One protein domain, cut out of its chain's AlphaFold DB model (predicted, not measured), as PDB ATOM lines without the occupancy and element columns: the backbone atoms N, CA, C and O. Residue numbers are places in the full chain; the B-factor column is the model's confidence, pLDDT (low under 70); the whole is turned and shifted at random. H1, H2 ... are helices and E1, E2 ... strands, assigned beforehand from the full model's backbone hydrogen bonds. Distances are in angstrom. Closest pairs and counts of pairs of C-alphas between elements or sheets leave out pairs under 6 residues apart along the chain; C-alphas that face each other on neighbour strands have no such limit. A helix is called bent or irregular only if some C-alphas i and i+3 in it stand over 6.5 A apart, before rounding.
ATOM      1  N   GLN A   2      46.518 -28.842 -38.531       50.41
ATOM      2  CA  GLN A   2      46.250 -30.095 -37.783       50.41
ATOM      3  C   GLN A   2      47.441 -30.667 -36.982       50.41
ATOM      4  O   GLN A   2      47.220 -31.327 -35.969       50.41
ATOM      5  N   ALA A   3      48.688 -30.397 -37.385       57.28
ATOM      6  CA  ALA A   3      49.875 -30.945 -36.717       57.28
ATOM      7  C   ALA A   3      50.053 -30.426 -35.276       57.28
ATOM      8  O   ALA A   3      50.250 -31.230 -34.372       57.28
ATOM      9  N   LEU A   4      49.908 -29.112 -35.048       63.00
ATOM     10  CA  LEU A   4      50.059 -28.499 -33.718       63.00
ATOM     11  C   LEU A   4      48.933 -28.932 -32.763       63.00
ATOM     12  O   LEU A   4      49.171 -29.266 -31.608       63.00
ATOM     13  N   PHE A   5      47.700 -28.993 -33.277       64.88
ATOM     14  CA  PHE A   5      46.544 -29.499 -32.536       64.88
ATOM     15  C   PHE A   5      46.725 -30.969 -32.133       64.88
ATOM     16  O   PHE A   5      46.453 -31.344 -30.996       64.88
ATOM     17  N   SER A   6      47.217 -31.806 -33.053       64.62
ATOM     18  CA  SER A   6      47.495 -33.216 -32.770       64.62
ATOM     19  C   SER A   6      48.671 -33.415 -31.812       64.62
ATOM     20  O   SER A   6      48.665 -34.416 -31.100       64.62
ATOM     21  N   LEU A   7      49.665 -32.520 -31.823       67.62
ATOM     22  CA  LEU A   7      50.813 -32.534 -30.910       67.62
ATOM     23  C   LEU A   7      50.364 -32.337 -29.460       67.62
ATOM     24  O   LEU A   7      50.707 -33.145 -28.610       67.62
ATOM     25  N   PHE A   8      49.532 -31.327 -29.198       68.00
ATOM     26  CA  PHE A   8      49.080 -31.021 -27.837       68.00
ATOM     27  C   PHE A   8      47.943 -31.910 -27.327       68.00
ATOM     28  O   PHE A   8      47.720 -31.986 -26.122       68.00
ATOM     29  N   LYS A   9      47.200 -32.567 -28.225       67.94
ATOM     30  CA  LYS A   9      46.087 -33.445 -27.843       67.94
ATOM     31  C   LYS A   9      46.519 -34.879 -27.531       67.94
ATOM     32  O   LYS A   9      45.872 -35.543 -26.728       67.94
ATOM     33  N   ASN A  10      47.569 -35.371 -28.186       68.44
ATOM     34  CA  ASN A  10      48.027 -36.749 -28.041       68.44
ATOM     35  C   ASN A  10      49.457 -36.747 -27.496       68.44
ATOM     36  O   ASN A  10      50.400 -36.639 -28.278       68.44
ATOM     37  N   GLU A  11      49.604 -36.895 -26.180       62.72
ATOM     38  CA  GLU A  11      50.911 -37.068 -25.541       62.72
ATOM     39  C   GLU A  11      51.625 -38.291 -26.137       62.72
ATOM     40  O   GLU A  11      51.068 -39.392 -26.216       62.72
ATOM     41  N   ARG A  12      52.857 -38.094 -26.616       73.69
ATOM     42  CA  ARG A  12      53.726 -39.146 -27.148       73.69
ATOM     43  C   ARG A  12      55.101 -39.035 -26.506       73.69
ATOM     44  O   ARG A  12      55.535 -37.968 -26.083       73.69
ATOM     45  N   GLU A  13      55.822 -40.143 -26.467       65.31
ATOM     46  CA  GLU A  13      57.218 -40.134 -26.038       65.31
ATOM     47  C   GLU A  13      58.035 -39.212 -26.974       65.31
ATOM     48  O   GLU A  13      57.937 -39.332 -28.198       65.31
ATOM     49  N   ASN A  14      58.798 -38.266 -26.406       67.94
ATOM     50  CA  ASN A  14      59.521 -37.188 -27.111       67.94
ATOM     51  C   ASN A  14      58.653 -36.133 -27.840       67.94
ATOM     52  O   ASN A  14      59.139 -35.483 -28.768       67.94
ATOM     53  N   SER A  15      57.385 -35.943 -27.459       72.00
ATOM     54  CA  SER A  15      56.566 -34.828 -27.965       72.00
ATOM     55  C   SER A  15      56.545 -33.635 -27.015       72.00
ATOM     56  O   SER A  15      56.523 -33.821 -25.803       72.00
ATOM     57  N   LEU A  16      56.452 -32.431 -27.581       75.56
ATOM     58  CA  LEU A  16      56.272 -31.178 -26.847       75.56
ATOM     59  C   LEU A  16      54.949 -31.189 -26.057       75.56
ATOM     60  O   LEU A  16      53.883 -31.369 -26.651       75.56
ATOM     61  N   SER A  17      55.013 -30.972 -24.746       80.25
ATOM     62  CA  SER A  17      53.857 -30.866 -23.851       80.25
ATOM     63  C   SER A  17      53.580 -29.413 -23.451       80.25
ATOM     64  O   SER A  17      54.393 -28.523 -23.684       80.25
ATOM     65  N   PHE A  18      52.428 -29.148 -22.824       80.19
ATOM     66  CA  PHE A  18      52.156 -27.823 -22.246       80.19
ATOM     67  C   PHE A  18      53.076 -27.482 -21.070       80.19
ATOM     68  O   PHE A  18      53.259 -26.302 -20.783       80.19
ATOM     69  N   GLU A  19      53.618 -28.487 -20.381       81.50
ATOM     70  CA  GLU A  19      54.515 -28.273 -19.245       81.50
ATOM     71  C   GLU A  19      55.863 -27.732 -19.729       81.50
ATOM     72  O   GLU A  19      56.387 -26.794 -19.136       81.50
ATOM     73  N   ASP A  20      56.334 -28.221 -20.879       82.94
ATOM     74  CA  ASP A  20      57.562 -27.745 -21.528       82.94
ATOM     75  C   ASP A  20      57.455 -26.284 -22.001       82.94
ATOM     76  O   ASP A  20      58.470 -25.620 -22.188       82.94
ATOM     77  N   LEU A  21      56.237 -25.759 -22.200       84.88
ATOM     78  CA  LEU A  21      56.028 -24.365 -22.611       84.88
ATOM     79  C   LEU A  21      56.120 -23.374 -21.445       84.88
ATOM     80  O   LEU A  21      56.337 -22.190 -21.681       84.88
ATOM     81  N   LYS A  22      55.919 -23.825 -20.198       85.44
ATOM     82  CA  LYS A  22      55.803 -22.921 -19.040       85.44
ATOM     83  C   LYS A  22      57.083 -22.134 -18.781       85.44
ATOM     84  O   LYS A  22      57.012 -20.957 -18.434       85.44
ATOM     85  N   ASP A  23      58.232 -22.767 -18.984       85.81
ATOM     86  CA  ASP A  23      59.541 -22.166 -18.712       85.81
ATOM     87  C   ASP A  23      60.112 -21.394 -19.916       85.81
ATOM     88  O   ASP A  23      61.155 -20.747 -19.802       85.81
ATOM     89  N   GLU A  24      59.411 -21.398 -21.052       88.00
ATOM     90  CA  GLU A  24      59.863 -20.782 -22.298       88.00
ATOM     91  C   GLU A  24      59.114 -19.483 -22.608       88.00
ATOM     92  O   GLU A  24      57.905 -19.360 -22.410       88.00
ATOM     93  N   LYS A  25      59.839 -18.502 -23.158       92.75
ATOM     94  CA  LYS A  25      59.259 -17.235 -23.631       92.75
ATOM     95  C   LYS A  25      58.970 -17.337 -25.116       92.75
ATOM     96  O   LYS A  25      59.892 -17.346 -25.934       92.75
ATOM     97  N   LEU A  26      57.694 -17.400 -25.473       89.88
ATOM     98  CA  LEU A  26      57.261 -17.717 -26.828       89.88
ATOM     99  C   LEU A  26      56.580 -16.532 -27.510       89.88
ATOM    100  O   LEU A  26      55.815 -15.774 -26.911       89.88
ATOM    101  N   VAL A  27      56.829 -16.414 -28.815       90.94
ATOM    102  CA  VAL A  27      56.101 -15.508 -29.704       90.94
ATOM    103  C   VAL A  27      55.233 -16.345 -30.634       90.94
ATOM    104  O   VAL A  27      55.734 -17.118 -31.450       90.94
ATOM    105  N   PHE A  28      53.924 -16.175 -30.516       87.50
ATOM    106  CA  PHE A  28      52.925 -16.815 -31.354       87.50
ATOM    107  C   PHE A  28      52.611 -15.904 -32.539       87.50
ATOM    108  O   PHE A  28      52.234 -14.746 -32.361       87.50
ATOM    109  N   LEU A  29      52.753 -16.434 -33.751       88.50
ATOM    110  CA  LEU A  29      52.332 -15.774 -34.983       88.50
ATOM    111  C   LEU A  29      51.110 -16.523 -35.515       88.50
ATOM    112  O   LEU A  29      51.221 -17.673 -35.943       88.50
ATOM    113  N   ALA A  30      49.945 -15.893 -35.436       84.06
ATOM    114  CA  ALA A  30      48.692 -16.451 -35.915       84.06
ATOM    115  C   ALA A  30      48.322 -15.810 -37.251       84.06
ATOM    116  O   ALA A  30      47.899 -14.658 -37.293       84.06
ATOM    117  N   ASP A  31      48.484 -16.569 -38.329       82.19
ATOM    118  CA  ASP A  31      47.994 -16.190 -39.652       82.19
ATOM    119  C   ASP A  31      46.506 -16.542 -39.804       82.19
ATOM    120  O   ASP A  31      46.017 -17.489 -39.180       82.19
ATOM    121  N   GLU A  32      45.787 -15.765 -40.609       75.88
ATOM    122  CA  GLU A  32      44.332 -15.837 -40.789       75.88
ATOM    123  C   GLU A  32      43.545 -15.935 -39.466       75.88
ATOM    124  O   GLU A  32      42.618 -16.736 -39.291       75.88
ATOM    125  N   ALA A  33      43.903 -15.077 -38.507       76.94
ATOM    126  CA  ALA A  33      43.386 -15.084 -37.138       76.94
ATOM    127  C   ALA A  33      41.858 -14.904 -37.028       76.94
ATOM    128  O   ALA A  33      41.266 -15.175 -35.984       76.94
ATOM    129  N   HIS A  34      41.164 -14.520 -38.099       70.69
ATOM    130  CA  HIS A  34      39.701 -14.526 -38.115       70.69
ATOM    131  C   HIS A  34      39.098 -15.924 -37.890       70.69
ATOM    132  O   HIS A  34      38.005 -16.033 -37.326       70.69
ATOM    133  N   HIS A  35      39.829 -16.992 -38.230       67.06
ATOM    134  CA  HIS A  35      39.433 -18.368 -37.925       67.06
ATOM    135  C   HIS A  35      39.535 -18.704 -36.430       67.06
ATOM    136  O   HIS A  35      38.758 -19.538 -35.956       67.06
ATOM    137  N   LEU A  36      40.413 -18.032 -35.666       63.75
ATOM    138  CA  LEU A  36      40.566 -18.247 -34.215       63.75
ATOM    139  C   LEU A  36      39.282 -17.927 -33.447       63.75
ATOM    140  O   LEU A  36      38.976 -18.621 -32.491       63.75
ATOM    141  N   ASN A  37      38.506 -16.929 -33.878       58.22
ATOM    142  CA  ASN A  37      37.307 -16.481 -33.154       58.22
ATOM    143  C   ASN A  37      36.008 -17.157 -33.616       58.22
ATOM    144  O   ASN A  37      34.926 -16.830 -33.123       58.22
ATOM    145  N   SER A  38      36.076 -18.083 -34.574       51.03
ATOM    146  CA  SER A  38      34.896 -18.674 -35.222       51.03
ATOM    147  C   SER A  38      34.001 -19.498 -34.276       51.03
ATOM    148  O   SER A  38      32.795 -19.598 -34.517       51.03
ATOM    149  N   ASN A  39      34.536 -20.017 -33.162       47.94
ATOM    150  CA  ASN A  39      33.787 -20.842 -32.201       47.94
ATOM    151  C   ASN A  39      32.830 -20.056 -31.294       47.94
ATOM    152  O   ASN A  39      31.945 -20.650 -30.681       47.94
ATOM    153  N   THR A  40      32.921 -18.725 -31.247       44.56
ATOM    154  CA  THR A  40      31.960 -17.905 -30.481       44.56
ATOM    155  C   THR A  40      30.560 -17.846 -31.119       44.56
ATOM    156  O   THR A  40      29.641 -17.261 -30.547       44.56
ATOM    157  N   LYS A  41      30.353 -18.499 -32.276       41.72
ATOM    158  CA  LYS A  41      29.077 -18.531 -33.013       41.72
ATOM    159  C   LYS A  41      28.086 -19.624 -32.578       41.72
ATOM    160  O   LYS A  41      26.913 -19.521 -32.941       41.72
ATOM    161  N   SER A  42      28.476 -20.642 -31.800       40.38
ATOM    162  CA  SER A  42      27.547 -21.703 -31.360       40.38
ATOM    163  C   SER A  42      27.087 -21.532 -29.905       40.38
ATOM    164  O   SER A  42      27.851 -21.762 -28.976       40.38
ATOM    165  N   LYS A  43      25.801 -21.207 -29.706       39.47
ATOM    166  CA  LYS A  43      25.105 -21.100 -28.402       39.47
ATOM    167  C   LYS A  43      24.776 -22.457 -27.735       39.47
ATOM    168  O   LYS A  43      23.718 -22.592 -27.133       39.47
ATOM    169  N   ASN A  44      25.630 -23.473 -27.857       40.56
ATOM    170  CA  ASN A  44      25.435 -24.745 -27.150       40.56
ATOM    171  C   ASN A  44      26.538 -24.916 -26.100       40.56
ATOM    172  O   ASN A  44      27.627 -25.386 -26.407       40.56
ATOM    173  N   GLU A  45      26.231 -24.543 -24.858       36.88
ATOM    174  CA  GLU A  45      27.146 -24.543 -23.702       36.88
ATOM    175  C   GLU A  45      27.567 -25.940 -23.197       36.88
ATOM    176  O   GLU A  45      28.381 -26.029 -22.286       36.88
ATOM    177  N   ASN A  46      27.077 -27.041 -23.782       37.50
ATOM    178  CA  ASN A  46      27.288 -28.395 -23.239       37.50
ATOM    179  C   ASN A  46      28.158 -29.332 -24.094       37.50
ATOM    180  O   ASN A  46      28.334 -30.493 -23.737       37.50
ATOM    181  N   GLU A  47      28.764 -28.837 -25.171       38.38
ATOM    182  CA  GLU A  47      29.897 -29.509 -25.813       38.38
ATOM    183  C   GLU A  47      31.059 -28.518 -25.878       38.38
ATOM    184  O   GLU A  47      31.292 -27.876 -26.902       38.38
ATOM    185  N   LEU A  48      31.817 -28.405 -24.783       43.34
ATOM    186  CA  LEU A  48      33.203 -27.933 -24.819       43.34
ATOM    187  C   LEU A  48      34.015 -28.929 -25.663       43.34
ATOM    188  O   LEU A  48      34.801 -29.723 -25.158       43.34
ATOM    189  N   LYS A  49      33.802 -28.918 -26.984       45.66
ATOM    190  CA  LYS A  49      34.811 -29.381 -27.923       45.66
ATOM    191  C   LYS A  49      36.032 -28.542 -27.594       45.66
ATOM    192  O   LYS A  49      35.974 -27.322 -27.717       45.66
ATOM    193  N   GLU A  50      37.102 -29.184 -27.138       52.94
ATOM    194  CA  GLU A  50      38.444 -28.609 -27.080       52.94
ATOM    195  C   GLU A  50      38.818 -28.149 -28.495       52.94
ATOM    196  O   GLU A  50      39.413 -28.876 -29.291       52.94
ATOM    197  N   GLY A  51      38.325 -26.969 -28.862       62.47
ATOM    198  CA  GLY A  51      38.553 -26.346 -30.143       62.47
ATOM    199  C   GLY A  51      39.996 -25.887 -30.211       62.47
ATOM    200  O   GLY A  51      40.643 -25.637 -29.194       62.47
ATOM    201  N   TRP A  52      40.508 -25.757 -31.427       66.56
ATOM    202  CA  TRP A  52      41.860 -25.266 -31.670       66.56
ATOM    203  C   TRP A  52      42.154 -23.936 -30.944       66.56
ATOM    204  O   TRP A  52      43.233 -23.780 -30.379       66.56
ATOM    205  N   GLU A  53      41.159 -23.049 -30.837       71.25
ATOM    206  CA  GLU A  53      41.216 -21.808 -30.047       71.25
ATOM    207  C   GLU A  53      41.582 -22.047 -28.571       71.25
ATOM    208  O   GLU A  53      42.439 -21.353 -28.030       71.25
ATOM    209  N   ALA A  54      40.994 -23.057 -27.920       74.69
ATOM    210  CA  ALA A  54      41.260 -23.361 -26.514       74.69
ATOM    211  C   ALA A  54      42.690 -23.880 -26.297       74.69
ATOM    212  O   ALA A  54      43.325 -23.535 -25.302       74.69
ATOM    213  N   ILE A  55      43.217 -24.669 -27.240       78.12
ATOM    214  CA  ILE A  55      44.600 -25.169 -27.196       78.12
ATOM    215  C   ILE A  55      45.603 -24.036 -27.408       78.12
ATOM    216  O   ILE A  55      46.561 -23.938 -26.646       78.12
ATOM    217  N   ILE A  56      45.374 -23.159 -28.393       78.44
ATOM    218  CA  ILE A  56      46.234 -21.987 -28.617       78.44
ATOM    219  C   ILE A  56      46.195 -21.058 -27.409       78.44
ATOM    220  O   ILE A  56      47.246 -20.623 -26.948       78.44
ATOM    221  N   LYS A  57      45.009 -20.817 -26.840       81.69
ATOM    222  CA  LYS A  57      44.862 -20.015 -25.626       81.69
ATOM    223  C   LYS A  57      45.631 -20.621 -24.451       81.69
ATOM    224  O   LYS A  57      46.381 -19.909 -23.800       81.69
ATOM    225  N   ARG A  58      45.520 -21.933 -24.226       84.12
ATOM    226  CA  ARG A  58      46.256 -22.635 -23.163       84.12
ATOM    227  C   ARG A  58      47.771 -22.590 -23.368       84.12
ATOM    228  O   ARG A  58      48.504 -22.426 -22.400       84.12
ATOM    229  N   ALA A  59      48.237 -22.727 -24.609       84.06
ATOM    230  CA  ALA A  59      49.653 -22.601 -24.944       84.06
ATOM    231  C   ALA A  59      50.148 -21.166 -24.715       84.06
ATOM    232  O   ALA A  59      51.195 -20.971 -24.111       84.06
ATOM    233  N   TYR A  60      49.376 -20.164 -25.133       86.50
ATOM    234  CA  TYR A  60      49.688 -18.755 -24.910       86.50
ATOM    235  C   TYR A  60      49.722 -18.402 -23.416       86.50
ATOM    236  O   TYR A  60      50.657 -17.752 -22.964       86.50
ATOM    237  N   GLU A  61      48.766 -18.894 -22.629       88.62
ATOM    238  CA  GLU A  61      48.666 -18.649 -21.182       88.62
ATOM    239  C   GLU A  61      49.673 -19.458 -20.338       88.62
ATOM    240  O   GLU A  61      49.707 -19.297 -19.119       88.62
ATOM    241  N   SER A  62      50.496 -20.317 -20.952       89.56
ATOM    242  CA  SER A  62      51.497 -21.130 -20.237       89.56
ATOM    243  C   SER A  62      52.615 -20.300 -19.593       89.56
ATOM    244  O   SER A  62      53.127 -20.692 -18.547       89.56
ATOM    245  N   ASN A  63      52.946 -19.144 -20.175       89.44
ATOM    246  CA  ASN A  63      53.936 -18.202 -19.666       89.44
ATOM    247  C   ASN A  63      53.401 -16.766 -19.822       89.44
ATOM    248  O   ASN A  63      52.853 -16.398 -20.860       89.44
ATOM    249  N   ASN A  64      53.532 -15.945 -18.778       89.38
ATOM    250  CA  ASN A  64      53.011 -14.574 -18.745       89.38
ATOM    251  C   ASN A  64      53.813 -13.576 -19.603       89.38
ATOM    252  O   ASN A  64      53.329 -12.472 -19.846       89.38
ATOM    253  N   GLU A  65      55.016 -13.945 -20.042       92.50
ATOM    254  CA  GLU A  65      55.853 -13.165 -20.959       92.50
ATOM    255  C   GLU A  65      55.607 -13.509 -22.438       92.50
ATOM    256  O   GLU A  65      56.262 -12.945 -23.318       92.50
ATOM    257  N   ASN A  66      54.666 -14.411 -22.733       92.38
ATOM    258  CA  ASN A  66      54.319 -14.761 -24.105       92.38
ATOM    259  C   ASN A  66      53.695 -13.582 -24.861       92.38
ATOM    260  O   ASN A  66      52.924 -12.791 -24.315       92.38
ATOM    261  N   LEU A  67      53.978 -13.509 -26.162       91.50
ATOM    262  CA  LEU A  67      53.394 -12.527 -27.079       91.50
ATOM    263  C   LEU A  67      52.611 -13.235 -28.183       91.50
ATOM    264  O   LEU A  67      53.057 -14.256 -28.698       91.50
ATOM    265  N   LEU A  68      51.468 -12.677 -28.580       88.50
ATOM    266  CA  LEU A  68      50.653 -13.171 -29.692       88.50
ATOM    267  C   LEU A  68      50.440 -12.049 -30.709       88.50
ATOM    268  O   LEU A  68      49.817 -11.036 -30.398       88.50
ATOM    269  N   PHE A  69      50.939 -12.253 -31.926       89.44
ATOM    270  CA  PHE A  69      50.653 -11.407 -33.079       89.44
ATOM    271  C   PHE A  69      49.651 -12.110 -33.986       89.44
ATOM    272  O   PHE A  69      49.898 -13.215 -34.470       89.44
ATOM    273  N   GLU A  70      48.524 -11.449 -34.219       86.50
ATOM    274  CA  GLU A  70      47.457 -11.925 -35.090       86.50
ATOM    275  C   GLU A  70      47.483 -11.151 -36.410       86.50
ATOM    276  O   GLU A  70      47.423  -9.921 -36.426       86.50
ATOM    277  N   PHE A  71      47.551 -11.881 -37.519       86.25
ATOM    278  CA  PHE A  71      47.430 -11.358 -38.871       86.25
ATOM    279  C   PHE A  71      46.078 -11.799 -39.424       86.25
ATOM    280  O   PHE A  71      45.711 -12.971 -39.355       86.25
ATOM    281  N   SER A  72      45.299 -10.855 -39.944       79.88
ATOM    282  CA  SER A  72      44.032 -11.171 -40.593       79.88
ATOM    283  C   SER A  72      43.721 -10.157 -41.678       79.88
ATOM    284  O   SER A  72      43.765  -8.952 -41.437       79.88
ATOM    285  N   ALA A  73      43.345 -10.650 -42.857       72.69
ATOM    286  CA  ALA A  73      42.828  -9.813 -43.934       72.69
ATOM    287  C   ALA A  73      41.365  -9.395 -43.705       72.69
ATOM    288  O   ALA A  73      40.891  -8.429 -44.301       72.69
ATOM    289  N   THR A  74      40.629 -10.121 -42.853       67.75
ATOM    290  CA  THR A  74      39.213  -9.853 -42.588       67.75
ATOM    291  C   THR A  74      38.943  -9.846 -41.088       67.75
ATOM    292  O   THR A  74      38.989 -10.874 -40.422       67.75
ATOM    293  N   ILE A  75      38.660  -8.680 -40.514       71.12
ATOM    294  CA  ILE A  75      38.127  -8.605 -39.148       71.12
ATOM    295  C   ILE A  75      36.597  -8.613 -39.266       71.12
ATOM    296  O   ILE A  75      36.041  -7.738 -39.942       71.12
ATOM    297  N   PRO A  76      35.888  -9.588 -38.661       67.31
ATOM    298  CA  PRO A  76      34.432  -9.592 -38.655       67.31
ATOM    299  C   PRO A  76      33.882  -8.270 -38.109       67.31
ATOM    300  O   PRO A  76      34.238  -7.844 -37.016       67.31
ATOM    301  N   GLN A  77      32.962  -7.651 -38.846       66.56
ATOM    302  CA  GLN A  77      32.325  -6.375 -38.478       66.56
ATOM    303  C   GLN A  77      31.246  -6.530 -37.384       66.56
ATOM    304  O   GLN A  77      30.353  -5.698 -37.239       66.56
ATOM    305  N   GLU A  78      31.273  -7.636 -36.642       70.31
ATOM    306  CA  GLU A  78      30.359  -7.896 -35.535       70.31
ATOM    307  C   GLU A  78      30.800  -7.057 -34.329       70.31
ATOM    308  O   GLU A  78      31.978  -7.059 -33.980       70.31
ATOM    309  N   PHE A  79      29.866  -6.357 -33.676       70.94
ATOM    310  CA  PHE A  79      30.178  -5.407 -32.596       70.94
ATOM    311  C   PHE A  79      31.087  -6.012 -31.511       70.94
ATOM    312  O   PHE A  79      32.111  -5.431 -31.173       70.94
ATOM    313  N   ASN A  80      30.767  -7.225 -31.056       70.19
ATOM    314  CA  ASN A  80      31.526  -7.930 -30.018       70.19
ATOM    315  C   ASN A  80      32.964  -8.274 -30.450       70.19
ATOM    316  O   ASN A  80      33.860  -8.372 -29.616       70.19
ATOM    317  N   VAL A  81      33.185  -8.499 -31.751       68.19
ATOM    318  CA  VAL A  81      34.517  -8.773 -32.301       68.19
ATOM    319  C   VAL A  81      35.287  -7.463 -32.403       68.19
ATOM    320  O   VAL A  81      36.398  -7.374 -31.894       68.19
ATOM    321  N   LEU A  82      34.680  -6.422 -32.972       71.00
ATOM    322  CA  LEU A  82      35.305  -5.105 -33.086       71.00
ATOM    323  C   LEU A  82      35.727  -4.548 -31.720       71.00
ATOM    324  O   LEU A  82      36.857  -4.095 -31.591       71.00
ATOM    325  N   GLU A  83      34.886  -4.667 -30.691       73.19
ATOM    326  CA  GLU A  83      35.210  -4.246 -29.319       73.19
ATOM    327  C   GLU A  83      36.405  -5.027 -28.740       73.19
ATOM    328  O   GLU A  83      37.305  -4.439 -28.144       73.19
ATOM    329  N   LYS A  84      36.491  -6.345 -28.985       73.94
ATOM    330  CA  LYS A  84      37.634  -7.179 -28.559       73.94
ATOM    331  C   LYS A  84      38.951  -6.762 -29.227       73.94
ATOM    332  O   LYS A  84      40.015  -6.974 -28.636       73.94
ATOM    333  N   TYR A  85      38.880  -6.254 -30.457       73.00
ATOM    334  CA  TYR A  85      40.032  -5.926 -31.298       73.00
ATOM    335  C   TYR A  85      40.435  -4.452 -31.261       73.00
ATOM    336  O   TYR A  85      41.591  -4.153 -31.551       73.00
ATOM    337  N   GLN A  86      39.531  -3.548 -30.882       71.38
ATOM    338  CA  GLN A  86      39.728  -2.102 -30.980       71.38
ATOM    339  C   GLN A  86      41.028  -1.629 -30.314       71.38
ATOM    340  O   GLN A  86      41.801  -0.907 -30.937       71.38
ATOM    341  N   ASP A  87      41.312  -2.109 -29.104       75.94
ATOM    342  CA  ASP A  87      42.511  -1.728 -28.348       75.94
ATOM    343  C   ASP A  87      43.729  -2.634 -28.624       75.94
ATOM    344  O   ASP A  87      44.756  -2.533 -27.953       75.94
ATOM    345  N   LYS A  88      43.624  -3.551 -29.597       82.62
ATOM    346  CA  LYS A  88      44.665  -4.540 -29.947       82.62
ATOM    347  C   LYS A  88      45.246  -4.355 -31.346       82.62
ATOM    348  O   LYS A  88      46.283  -4.942 -31.648       82.62
ATOM    349  N   ILE A  89      44.599  -3.567 -32.204       85.06
ATOM    350  CA  ILE A  89      45.100  -3.278 -33.550       85.06
ATOM    351  C   ILE A  89      46.303  -2.336 -33.431       85.06
ATOM    352  O   ILE A  89      46.163  -1.149 -33.151       85.06
ATOM    353  N   ILE A  90      47.499  -2.879 -33.654       88.75
ATOM    354  CA  ILE A  90      48.755  -2.111 -33.644       88.75
ATOM    355  C   ILE A  90      49.079  -1.484 -35.005       88.75
ATOM    356  O   ILE A  90      49.838  -0.519 -35.076       88.75
ATOM    357  N   TYR A  91      48.526  -2.038 -36.085       89.50
ATOM    358  CA  TYR A  91      48.700  -1.553 -37.449       89.50
ATOM    359  C   TYR A  91      47.547  -2.047 -38.327       89.50
ATOM    360  O   TYR A  91      47.133  -3.201 -38.217       89.50
ATOM    361  N   GLU A  92      47.054  -1.184 -39.208       87.19
ATOM    362  CA  GLU A  92      46.037  -1.506 -40.204       87.19
ATOM    363  C   GLU A  92      46.555  -1.060 -41.572       87.19
ATOM    364  O   GLU A  92      47.061   0.054 -41.714       87.19
ATOM    365  N   TYR A  93      46.445  -1.939 -42.567       89.06
ATOM    366  CA  TYR A  93      46.727  -1.612 -43.959       89.06
ATOM    367  C   TYR A  93      45.622  -2.175 -44.838       89.06
ATOM    368  O   TYR A  93      45.507  -3.382 -45.053       89.06
TER     369      TYR A  93
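AT A GLANCE: This is residues 2 to 93 of the 392 residues of the protein "DEAD/DEAH box helicase" of Campylobacter coli (UniProt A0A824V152). The model is a loosely built piece with H4 in its middle: the small parallel strand pair E1 and E2 lies near residues 56 to 60 of H4, and H1 and H2 are next to H4. A wide loop that includes H3 runs between E1 and H4, and its residues 41 to 48 stick out, while H5 sits off at one end of the longest axis. The printed part has 92 residues, with five named helices and two named strands in the order H1 H2 E1 H3 H4 E2 H5; the sheet order is E1, E2, parallel. The class is mostly helix, though only 42 residues are in named elements. The whole is only just loose, close to compact, with a radius of gyration of the C-alphas of 14.8 A, and spans 44 by 33 by 21 A.

IN THESE COORDINATES: H1 is residues 2 to 9, 10.5 A long, from C-alpha 2 at (46.250, -30.095, -37.783). H2 is residues 18 to 22, 6.9 A, and E1 is residues 27 to 30, 9.7 A. H3 is residues 38 to 41, neither bent nor irregular, but only just: C-alphas 38 and 41 are 6.2 A apart. H4 is residues 52 to 60, 12.2 A, from C-alpha 52 at (41.860, -25.266, -31.670). E2 is residues 67 to 70, 10.0 A. H5 is residues 79 to 86, 10.2 A, ending with C-alpha 86 at (39.728, -2.102, -30.980).

HOW THE PARTS SIT: H1 and H4 only just touch, with 3 pairs of C-alphas within 8 A, the closest those of Phe 5 and Trp 52 at 6.4 A; they run the same way at a steep tilt of 64 degrees. H2 and H4 only just touch, also with 3 pairs, the closest C-alphas being those of Phe 18 and Ala 59, 6.4 A. E1 and E2 are parallel at 16 degrees, with N 28 and O 67 at 2.8 A and N 69 and O 28 at 2.8 A, within hydrogen-bond range. E1, H3, H4 and E2 make a strand-helix-strand unit, two parallel neighbour strands with helices between them along the chain, and its crossover is right-handed. The closest C-alphas of H4 and E2 are those of Tyr 60 and Leu 68, 7.4 A. H3 and H4 are close but not clearly touching: the closest C-alphas, of Asn 39 and Glu 53, are 7.8 A apart. H5 touches no helix, and H4 and H5 are apart. In H1, H4 and H5 every O i to N i+4 pair is within hydrogen-bond range; H2 has 0 of 1, but 2 of 2 O i to N i+3 pairs, and H3 is too short for an O i to N i+4 pair.

THE WHOLE: The two C-alphas farthest apart are those of Glu 13 and Phe 79, 44.5 A. The printed part has no cut, and no link is long. Residues 41 to 48 stand free. Mean pLDDT of the printed part is 72.4; 34 residues are under 70, among them residues 2 to 11 and 35 to 52.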